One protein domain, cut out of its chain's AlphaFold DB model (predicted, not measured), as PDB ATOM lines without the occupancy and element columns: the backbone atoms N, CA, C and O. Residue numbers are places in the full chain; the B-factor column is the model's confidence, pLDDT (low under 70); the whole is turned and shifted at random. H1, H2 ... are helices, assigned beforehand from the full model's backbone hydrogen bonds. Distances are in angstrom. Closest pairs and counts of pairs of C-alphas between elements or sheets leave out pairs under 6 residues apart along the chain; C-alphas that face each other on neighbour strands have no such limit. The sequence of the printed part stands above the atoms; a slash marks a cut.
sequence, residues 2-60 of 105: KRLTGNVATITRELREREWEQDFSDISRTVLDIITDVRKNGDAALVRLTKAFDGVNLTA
ATOM      1  N   LYS A   2      -2.691  30.323 100.467       60.38
ATOM      2  CA  LYS A   2      -2.545  30.510 101.922       60.38
ATOM      3  C   LYS A   2      -2.780  31.990 102.246       60.38
ATOM      4  O   LYS A   2      -2.005  32.838 101.811       60.38
ATOM      5  N   ARG A   3      -3.875  32.297 102.945       69.19
ATOM      6  CA  ARG A   3      -4.190  33.659 103.395       69.19
ATOM      7  C   ARG A   3      -3.280  34.011 104.570       69.19
ATOM      8  O   ARG A   3      -3.185  33.235 105.513       69.19
ATOM      9  N   LEU A   4      -2.596  35.147 104.476       75.19
ATOM     10  CA  LEU A   4      -1.834  35.723 105.581       75.19
ATOM     11  C   LEU A   4      -2.814  36.478 106.480       75.19
ATOM     12  O   LEU A   4      -3.582  37.305 105.988       75.19
ATOM     13  N   THR A   5      -2.815  36.177 107.773       71.50
ATOM     14  CA  THR A   5      -3.717  36.797 108.750       71.50
ATOM     15  C   THR A   5      -2.923  37.192 109.984       71.50
ATOM     16  O   THR A   5      -2.287  36.340 110.596       71.50
ATOM     17  N   GLY A   6      -2.963  38.467 110.360       77.00
ATOM     18  CA  GLY A   6      -2.233  38.987 111.514       77.00
ATOM     19  C   GLY A   6      -1.903  40.469 111.360       77.00
ATOM     20  O   GLY A   6      -2.261  41.097 110.365       77.00
ATOM     21  N   ASN A   7      -1.220  41.039 112.353       81.56
ATOM     22  CA  ASN A   7      -0.734  42.417 112.273       81.56
ATOM     23  C   ASN A   7       0.496  42.529 111.349       81.56
ATOM     24  O   ASN A   7       1.129  41.529 111.004       81.56
ATOM     25  N   VAL A   8       0.861  43.761 110.982       78.00
ATOM     26  CA  VAL A   8       1.991  44.049 110.078       78.00
ATOM     27  C   VAL A   8       3.290  43.381 110.545       78.00
ATOM     28  O   VAL A   8       4.023  42.846 109.720       78.00
ATOM     29  N   ALA A   9       3.558  43.329 111.853       76.81
ATOM     30  CA  ALA A   9       4.751  42.677 112.399       76.81
ATOM     31  C   ALA A   9       4.747  41.151 112.179       76.81
ATOM     32  O   ALA A   9       5.774  40.566 111.842       76.81
ATOM     33  N   THR A  10       3.581  40.515 112.309       76.75
ATOM     34  CA  THR A  10       3.397  39.070 112.100       76.75
ATOM     35  C   THR A  10       3.562  38.717 110.627       76.75
ATOM     36  O   THR A  10       4.326  37.818 110.295       76.75
ATOM     37  N   ILE A  11       2.944  39.502 109.742       78.50
ATOM     38  CA  ILE A  11       3.068  39.334 108.290       78.50
ATOM     39  C   ILE A  11       4.520  39.561 107.838       78.50
ATOM     40  O   ILE A  11       5.044  38.789 107.044       78.50
ATOM     41  N   THR A  12       5.200  40.579 108.375       74.69
ATOM     42  CA  THR A  12       6.599  40.894 108.026       74.69
ATOM     43  C   THR A  12       7.562  39.780 108.442       74.69
ATOM     44  O   THR A  12       8.538  39.519 107.740       74.69
ATOM     45  N   ARG A  13       7.301  39.121 109.575       74.19
ATOM     46  CA  ARG A  13       8.078  37.968 110.039       74.19
ATOM     47  C   ARG A  13       7.827  36.735 109.170       74.19
ATOM     48  O   ARG A  13       8.785  36.152 108.683       74.19
ATOM     49  N   GLU A  14       6.565  36.415 108.889       74.81
ATOM     50  CA  GLU A  14       6.207  35.268 108.042       74.81
ATOM     51  C   GLU A  14       6.696  35.409 106.591       74.81
ATOM     52  O   GLU A  14       6.978  34.407 105.940       74.81
ATOM     53  N   LEU A  15       6.790  36.633 106.059       71.44
ATOM     54  CA  LEU A  15       7.377  36.878 104.738       71.44
ATOM     55  C   LEU A  15       8.902  36.709 104.752       71.44
ATOM     56  O   LEU A  15       9.436  36.078 103.847       71.44
ATOM     57  N   ARG A  16       9.586  37.186 105.802       67.44
ATOM     58  CA  ARG A  16      11.035  36.985 105.984       67.44
ATOM     59  C   ARG A  16      11.414  35.516 106.128       67.44
ATOM     60  O   ARG A  16      12.388  35.079 105.534       67.44
ATOM     61  N   GLU A  17      10.637  34.761 106.897       65.31
ATOM     62  CA  GLU A  17      10.863  33.326 107.103       65.31
ATOM     63  C   GLU A  17      10.622  32.517 105.816       65.31
ATOM     64  O   GLU A  17      11.247  31.485 105.616       65.31
ATOM     65  N   ARG A  18       9.775  33.002 104.895       64.00
ATOM     66  CA  ARG A  18       9.578  32.371 103.577       64.00
ATOM     67  C   ARG A  18      10.711  32.623 102.591       64.00
ATOM     68  O   ARG A  18      10.844  31.854 101.644       64.00
ATOM     69  N   GLU A  19      11.464  33.704 102.756       58.72
ATOM     70  CA  GLU A  19      12.482  34.086 101.779       58.72
ATOM     71  C   GLU A  19      13.781  33.287 101.926       58.72
ATOM     72  O   GLU A  19      14.475  33.128 100.926       58.72
ATOM     73  N   TRP A  20      14.100  32.718 103.096       56.84
ATOM     74  CA  TRP A  20      15.440  32.167 103.363       56.84
ATOM     75  C   TRP A  20      15.459  30.767 103.984       56.84
ATOM     76  O   TRP A  20      16.009  30.557 105.060       56.84
ATOM     77  N   GLU A  21      14.945  29.781 103.257       56.69
ATOM     78  CA  GLU A  21      15.217  28.362 103.543       56.69
ATOM     79  C   GLU A  21      15.595  27.609 102.256       56.69
ATOM     80  O   GLU A  21      15.092  26.536 101.937       56.69
ATOM     81  N   GLN A  22      16.467  28.221 101.456       63.03
ATOM     82  CA  GLN A  22      17.096  27.571 100.307       63.03
ATOM     83  C   GLN A  22      18.561  27.327 100.672       63.03
ATOM     84  O   GLN A  22      19.341  28.270 100.813       63.03
ATOM     85  N   ASP A  23      18.922  26.064 100.883       70.62
ATOM     86  CA  ASP A  23      20.313  25.668 101.076       70.62
ATOM     87  C   ASP A  23      21.051  25.766  99.731       70.62
ATOM     88  O   ASP A  23      20.921  24.914  98.855       70.62
ATOM     89  N   PHE A  24      21.798  26.857  99.543       79.12
ATOM     90  CA  PHE A  24      22.611  27.108  98.349       79.12
ATOM     91  C   PHE A  24      24.041  26.569  98.481       79.12
ATOM     92  O   PHE A  24      24.900  26.928  97.665       79.12
ATOM     93  N   SER A  25      24.351  25.765  99.503       82.44
ATOM     94  CA  SER A  25      25.718  25.285  99.745       82.44
ATOM     95  C   SER A  25      26.275  24.481  98.564       82.44
ATOM     96  O   SER A  25      27.392  24.753  98.114       82.44
ATOM     97  N   ASP A  26      25.472  23.592  97.977       85.31
ATOM     98  CA  ASP A  26      25.853  22.785  96.810       85.31
ATOM     99  C   ASP A  26      26.083  23.634  95.550       85.31
ATOM    100  O   ASP A  26      27.056  23.438  94.809       85.31
ATOM    101  N   ILE A  27      25.228  24.635  95.326       89.19
ATOM    102  CA  ILE A  27      25.372  25.580  94.210       89.19
ATOM    103  C   ILE A  27      26.642  26.411  94.398       89.19
ATOM    104  O   ILE A  27      27.438  26.555  93.471       89.19
ATOM    105  N   SER A  28      26.871  26.909  95.611       91.50
ATOM    106  CA  SER A  28      28.043  27.722  95.943       91.50
ATOM    107  C   SER A  28      29.339  26.941  95.742       91.50
ATOM    108  O   SER A  28      30.296  27.469  95.177       91.50
ATOM    109  N   ARG A  29      29.361  25.663  96.140       94.69
ATOM    110  CA  ARG A  29      30.495  24.764  95.902       94.69
ATOM    111  C   ARG A  29      30.756  24.567  94.409       94.69
ATOM    112  O   ARG A  29      31.887  24.736  93.967       94.69
ATOM    113  N   THR A  30      29.709  24.302  93.631       94.06
ATOM    114  CA  THR A  30      29.817  24.132  92.172       94.06
ATOM    115  C   THR A  30      30.383  25.385  91.497       94.06
ATOM    116  O   THR A  30      31.274  25.297  90.654       94.06
ATOM    117  N   VAL A  31      29.916  26.573  91.896       95.75
ATOM    118  CA  VAL A  31      30.420  27.852  91.371       95.75
ATOM    119  C   VAL A  31      31.895  28.059  91.730       95.75
ATOM    120  O   VAL A  31      32.678  28.485  90.880       95.75
ATOM    121  N   LEU A  32      32.303  27.732  92.960       96.81
ATOM    122  CA  LEU A  32      33.703  27.824  93.385       96.81
ATOM    123  C   LEU A  32      34.619  26.891  92.587       96.81
ATOM    124  O   LEU A  32      35.729  27.295  92.224       96.81
ATOM    125  N   ASP A  33      34.153  25.684  92.274       96.56
ATOM    126  CA  ASP A  33      34.899  24.728  91.455       96.56
ATOM    127  C   ASP A  33      35.070  25.255  90.021       96.56
ATOM    128  O   ASP A  33      36.184  25.242  89.495       96.56
ATOM    129  N   ILE A  34      34.014  25.828  89.425       97.62
ATOM    130  CA  ILE A  34      34.076  26.485  88.106       97.62
ATOM    131  C   ILE A  34      35.080  27.643  88.115       97.62
ATOM    132  O   ILE A  34      35.935  27.728  87.233       97.62
ATOM    133  N   ILE A  35      35.019  28.530  89.112       97.94
ATOM    134  CA  ILE A  35      35.945  29.668  89.217       97.94
ATOM    135  C   ILE A  35      37.387  29.170  89.347       97.94
ATOM    136  O   ILE A  35      38.285  29.693  88.685       97.94
ATOM    137  N   THR A  36      37.621  28.162  90.186       98.12
ATOM    138  CA  THR A  36      38.951  27.568  90.386       98.12
ATOM    139  C   THR A  36      39.494  26.970  89.093       98.12
ATOM    140  O   THR A  36      40.650  27.207  88.734       98.12
ATOM    141  N   ASP A  37      38.654  26.237  88.369       98.06
ATOM    142  CA  ASP A  37      38.993  25.615  87.096       98.06
ATOM    143  C   ASP A  37      39.325  26.662  86.022       98.06
ATOM    144  O   ASP A  37      40.377  26.575  85.388       98.06
ATOM    145  N   VAL A  38      38.514  27.716  85.886       98.06
ATOM    146  CA  VAL A  38      38.782  28.825  84.953       98.06
ATOM    147  C   VAL A  38      40.067  29.568  85.320       98.06
ATOM    148  O   VAL A  38      40.861  29.885  84.438       98.06
ATOM    149  N   ARG A  39      40.349  29.798  86.608       97.62
ATOM    150  CA  ARG A  39      41.613  30.429  87.036       97.62
ATOM    151  C   ARG A  39      42.838  29.582  86.703       97.62
ATOM    152  O   ARG A  39      43.892  30.142  86.416       97.62
ATOM    153  N   LYS A  40      42.716  28.255  86.777       98.25
ATOM    154  CA  LYS A  40      43.821  27.323  86.520       98.25
ATOM    155  C   LYS A  40      44.034  27.063  85.029       98.25
ATOM    156  O   LYS A  40      45.174  26.967  84.590       98.25
ATOM    157  N   ASN A  41      42.947  26.917  84.278       97.31
ATOM    158  CA  ASN A  41      42.957  26.376  82.918       97.31
ATOM    159  C   ASN A  41      42.500  27.384  81.847       97.31
ATOM    160  O   ASN A  41      42.530  27.058  80.661       97.31
ATOM    161  N   GLY A  42      42.090  28.595  82.242       96.56
ATOM    162  CA  GLY A  42      41.763  29.703  81.342       96.56
ATOM    163  C   GLY A  42      40.720  29.340  80.283       96.56
ATOM    164  O   GLY A  42      39.729  28.660  80.559       96.56
ATOM    165  N   ASP A  43      40.979  29.759  79.047       96.94
ATOM    166  CA  ASP A  43      40.095  29.577  77.892       96.94
ATOM    167  C   ASP A  43      39.724  28.113  77.628       96.94
ATOM    168  O   ASP A  43      38.607  27.822  77.203       96.94
ATOM    169  N   ALA A  44      40.613  27.163  77.935       96.25
ATOM    170  CA  ALA A  44      40.320  25.741  77.766       96.25
ATOM    171  C   ALA A  44      39.209  25.258  78.716       96.25
ATOM    172  O   ALA A  44      38.415  24.388  78.346       96.25
ATOM    173  N   ALA A  45      39.131  25.814  79.932       97.19
ATOM    174  CA  ALA A  45      37.996  25.572  80.821       97.19
ATOM    175  C   ALA A  45      36.728  26.221  80.267       97.19
ATOM    176  O   ALA A  45      35.698  25.556  80.224       97.19
ATOM    177  N   LEU A  46      36.807  27.459  79.771       96.50
ATOM    178  CA  LEU A  46      35.649  28.148  79.194       96.50
ATOM    179  C   LEU A  46      35.045  27.371  78.017       96.50
ATOM    180  O   LEU A  46      33.855  27.087  78.043       96.50
ATOM    181  N   VAL A  47      35.851  26.923  77.047       96.81
ATOM    182  CA  VAL A  47      35.361  26.123  75.902       96.81
ATOM    183  C   VAL A  47      34.673  24.836  76.369       96.81
ATOM    184  O   VAL A  47      33.607  24.478  75.866       96.81
ATOM    185  N   ARG A  48      35.256  24.136  77.353       96.75
ATOM    186  CA  ARG A  48      34.670  22.907  77.906       96.75
ATOM    187  C   ARG A  48      33.349  23.180  78.626       96.75
ATOM    188  O   ARG A  48      32.398  22.427  78.430       96.75
ATOM    189  N   LEU A  49      33.302  24.221  79.454       96.56
ATOM    190  CA  LEU A  49      32.123  24.586  80.238       96.56
ATOM    191  C   LEU A  49      30.996  25.088  79.330       96.56
ATOM    192  O   LEU A  49      29.875  24.618  79.472       96.56
ATOM    193  N   THR A  50      31.291  25.931  78.336       96.75
ATOM    194  CA  THR A  50      30.324  26.359  77.308       96.75
ATOM    195  C   THR A  50      29.756  25.161  76.551       96.75
ATOM    196  O   THR A  50      28.546  25.062  76.368       96.75
ATOM    197  N   LYS A  51      30.585  24.179  76.182       96.62
ATOM    198  CA  LYS A  51      30.079  22.950  75.557       96.62
ATOM    199  C   LYS A  51      29.176  22.142  76.494       96.62
ATOM    200  O   LYS A  51      28.199  21.562  76.032       96.62
ATOM    201  N   ALA A  52      29.509  22.072  77.781       95.38
ATOM    202  CA  ALA A  52      28.756  21.294  78.761       95.38
ATOM    203  C   ALA A  52      27.414  21.939  79.143       95.38
ATOM    204  O   ALA A  52      26.426  21.222  79.276       95.38
ATOM    205  N   PHE A  53      27.377  23.262  79.314       95.69
ATOM    206  CA  PHE A  53      26.187  23.991  79.760       95.69
ATOM    207  C   PHE A  53      25.328  24.508  78.605       95.69
ATOM    208  O   PHE A  53      24.111  24.352  78.645       95.69
ATOM    209  N   ASP A  54      25.952  25.057  77.562       96.12
ATOM    210  CA  ASP A  54      25.244  25.689  76.441       96.12
ATOM    211  C   ASP A  54      25.126  24.754  75.226       96.12
ATOM    212  O   ASP A  54      24.418  25.055  74.266       96.12
ATOM    213  N   GLY A  55      25.828  23.613  75.230       96.00
ATOM    214  CA  GLY A  55      25.826  22.649  74.122       96.00
ATOM    215  C   GLY A  55      26.581  23.120  72.873       96.00
ATOM    216  O   GLY A  55      26.553  22.443  71.844       96.00
ATOM    217  N   VAL A  56      27.267  24.264  72.940       94.38
ATOM    218  CA  VAL A  56      27.936  24.892  71.796       94.38
ATOM    219  C   VAL A  56      29.427  24.574  71.799       94.38
ATOM    220  O   VAL A  56      30.117  24.727  72.805       94.38
ATOM    221  N   ASN A  57      29.954  24.164  70.643       92.94
ATOM    222  CA  ASN A  57      31.395  24.047  70.456       92.94
ATOM    223  C   ASN A  57      31.977  25.409  70.061       92.94
ATOM    224  O   ASN A  57      31.913  25.801  68.896       92.94
ATOM    225  N   LEU A  58      32.510  26.133  71.042       92.81
ATOM    226  CA  LEU A  58      32.991  27.494  70.850       92.81
ATOM    227  C   LEU A  58      34.280  27.520  70.011       92.81
ATOM    228  O   LEU A  58      35.288  26.927  70.392       92.81
ATOM    229  N   THR A  59      34.249  28.220  68.877       89.06
ATOM    230  CA  THR A  59      35.409  28.418  67.985       89.06
ATOM    231  C   THR A  59      36.080  29.776  68.182       89.06
ATOM    232  O   THR A  59      37.277  29.911  67.939       89.06
ATOM    233  N   ALA A  60      35.323  30.772  68.643       93.81
ATOM    234  CA  ALA A  60      35.791  32.111  68.965       93.81
ATOM    235  C   ALA A  60      34.981  32.681  70.136       93.81
ATOM    236  O   ALA A  60      33.772  32.478  70.217       93.81
TER     237      ALA A  60
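This is residues 2 to 60 of the 105 residues of the protein "Bifunctional histidinal dehydrogenase/ histidinol dehydrogenase" of Listeria fleischmannii FSL S10-1203 (UniProt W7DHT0). Helix H1 is set off at one end of a long, thin model, and an extended link, residues 20 to 24, leads from it to a narrow V of two helices, H2 and H3, at the other end. H1, this link and H2 follow one another along the length, H3 folds back from the far end of H2, and residues 54 to 60 fold back beside H3. The printed part has 59 residues with three named helices, in the order H1, H2, H3, and no named strand; its class is all helix. It is extended, with a radius of gyration of the C-alphas of 20.5 A, and the C-alphas span 58 by 22 by 15 A.

The printed part begins at Lys 2, with its C-alpha at (-2.545, 30.510, 101.922). H1, residues 8 to 19, begins at C-alpha 8 at (1.991, 44.049, 110.078) and measures 16.7 A from first to last C-alpha. H2, residues 25 to 41, is the longest helix with 17 residues; its first and last C-alphas are 24.1 A apart. H3, residues 43 to 53, measures 15.1 A and ends at C-alpha 53 at (26.187, 23.991, 79.760).

H1 touches no helix; it is apart from H2 and apart from H3. H2 and H3 touch only at the corner by their link, with 4 pairs of C-alphas within 8 A. H2 touches H3 with residues 37 to 38 alone, and the closest C-alphas of the two helices are those of Val 38 and Ala 45, 5.3 A apart. H2 and H3 run opposite ways at a steep tilt of 37 degrees, only just steep, and their centres are 12.8 A apart. In the backbones of H1, H2 and H3 every O i to N i+4 pair is within hydrogen-bond range.

The outline is a rod, and the two C-alphas farthest apart, those of Asn 7 and Thr 59, are 58.9 A from each other. Three stretches stand free: residues 7 to 13, of which 8 to 13 belong to H1; residues 16 to 33, of which 16 to 19 belong to H1 and 25 to 33 to H2; and residues 39 to 44, of which 39 to 41 belong to H2. The link from H1 to H2, 5 residues, and the link from H2 to H3, 1 residue, are both tight. The printed part has no cut. The mean pLDDT of the printed part is 85.5; residues 2 to 3 and 16 to 22 are under 70, and the mean is 72 in H1, 95 in H2 and 96 in H3.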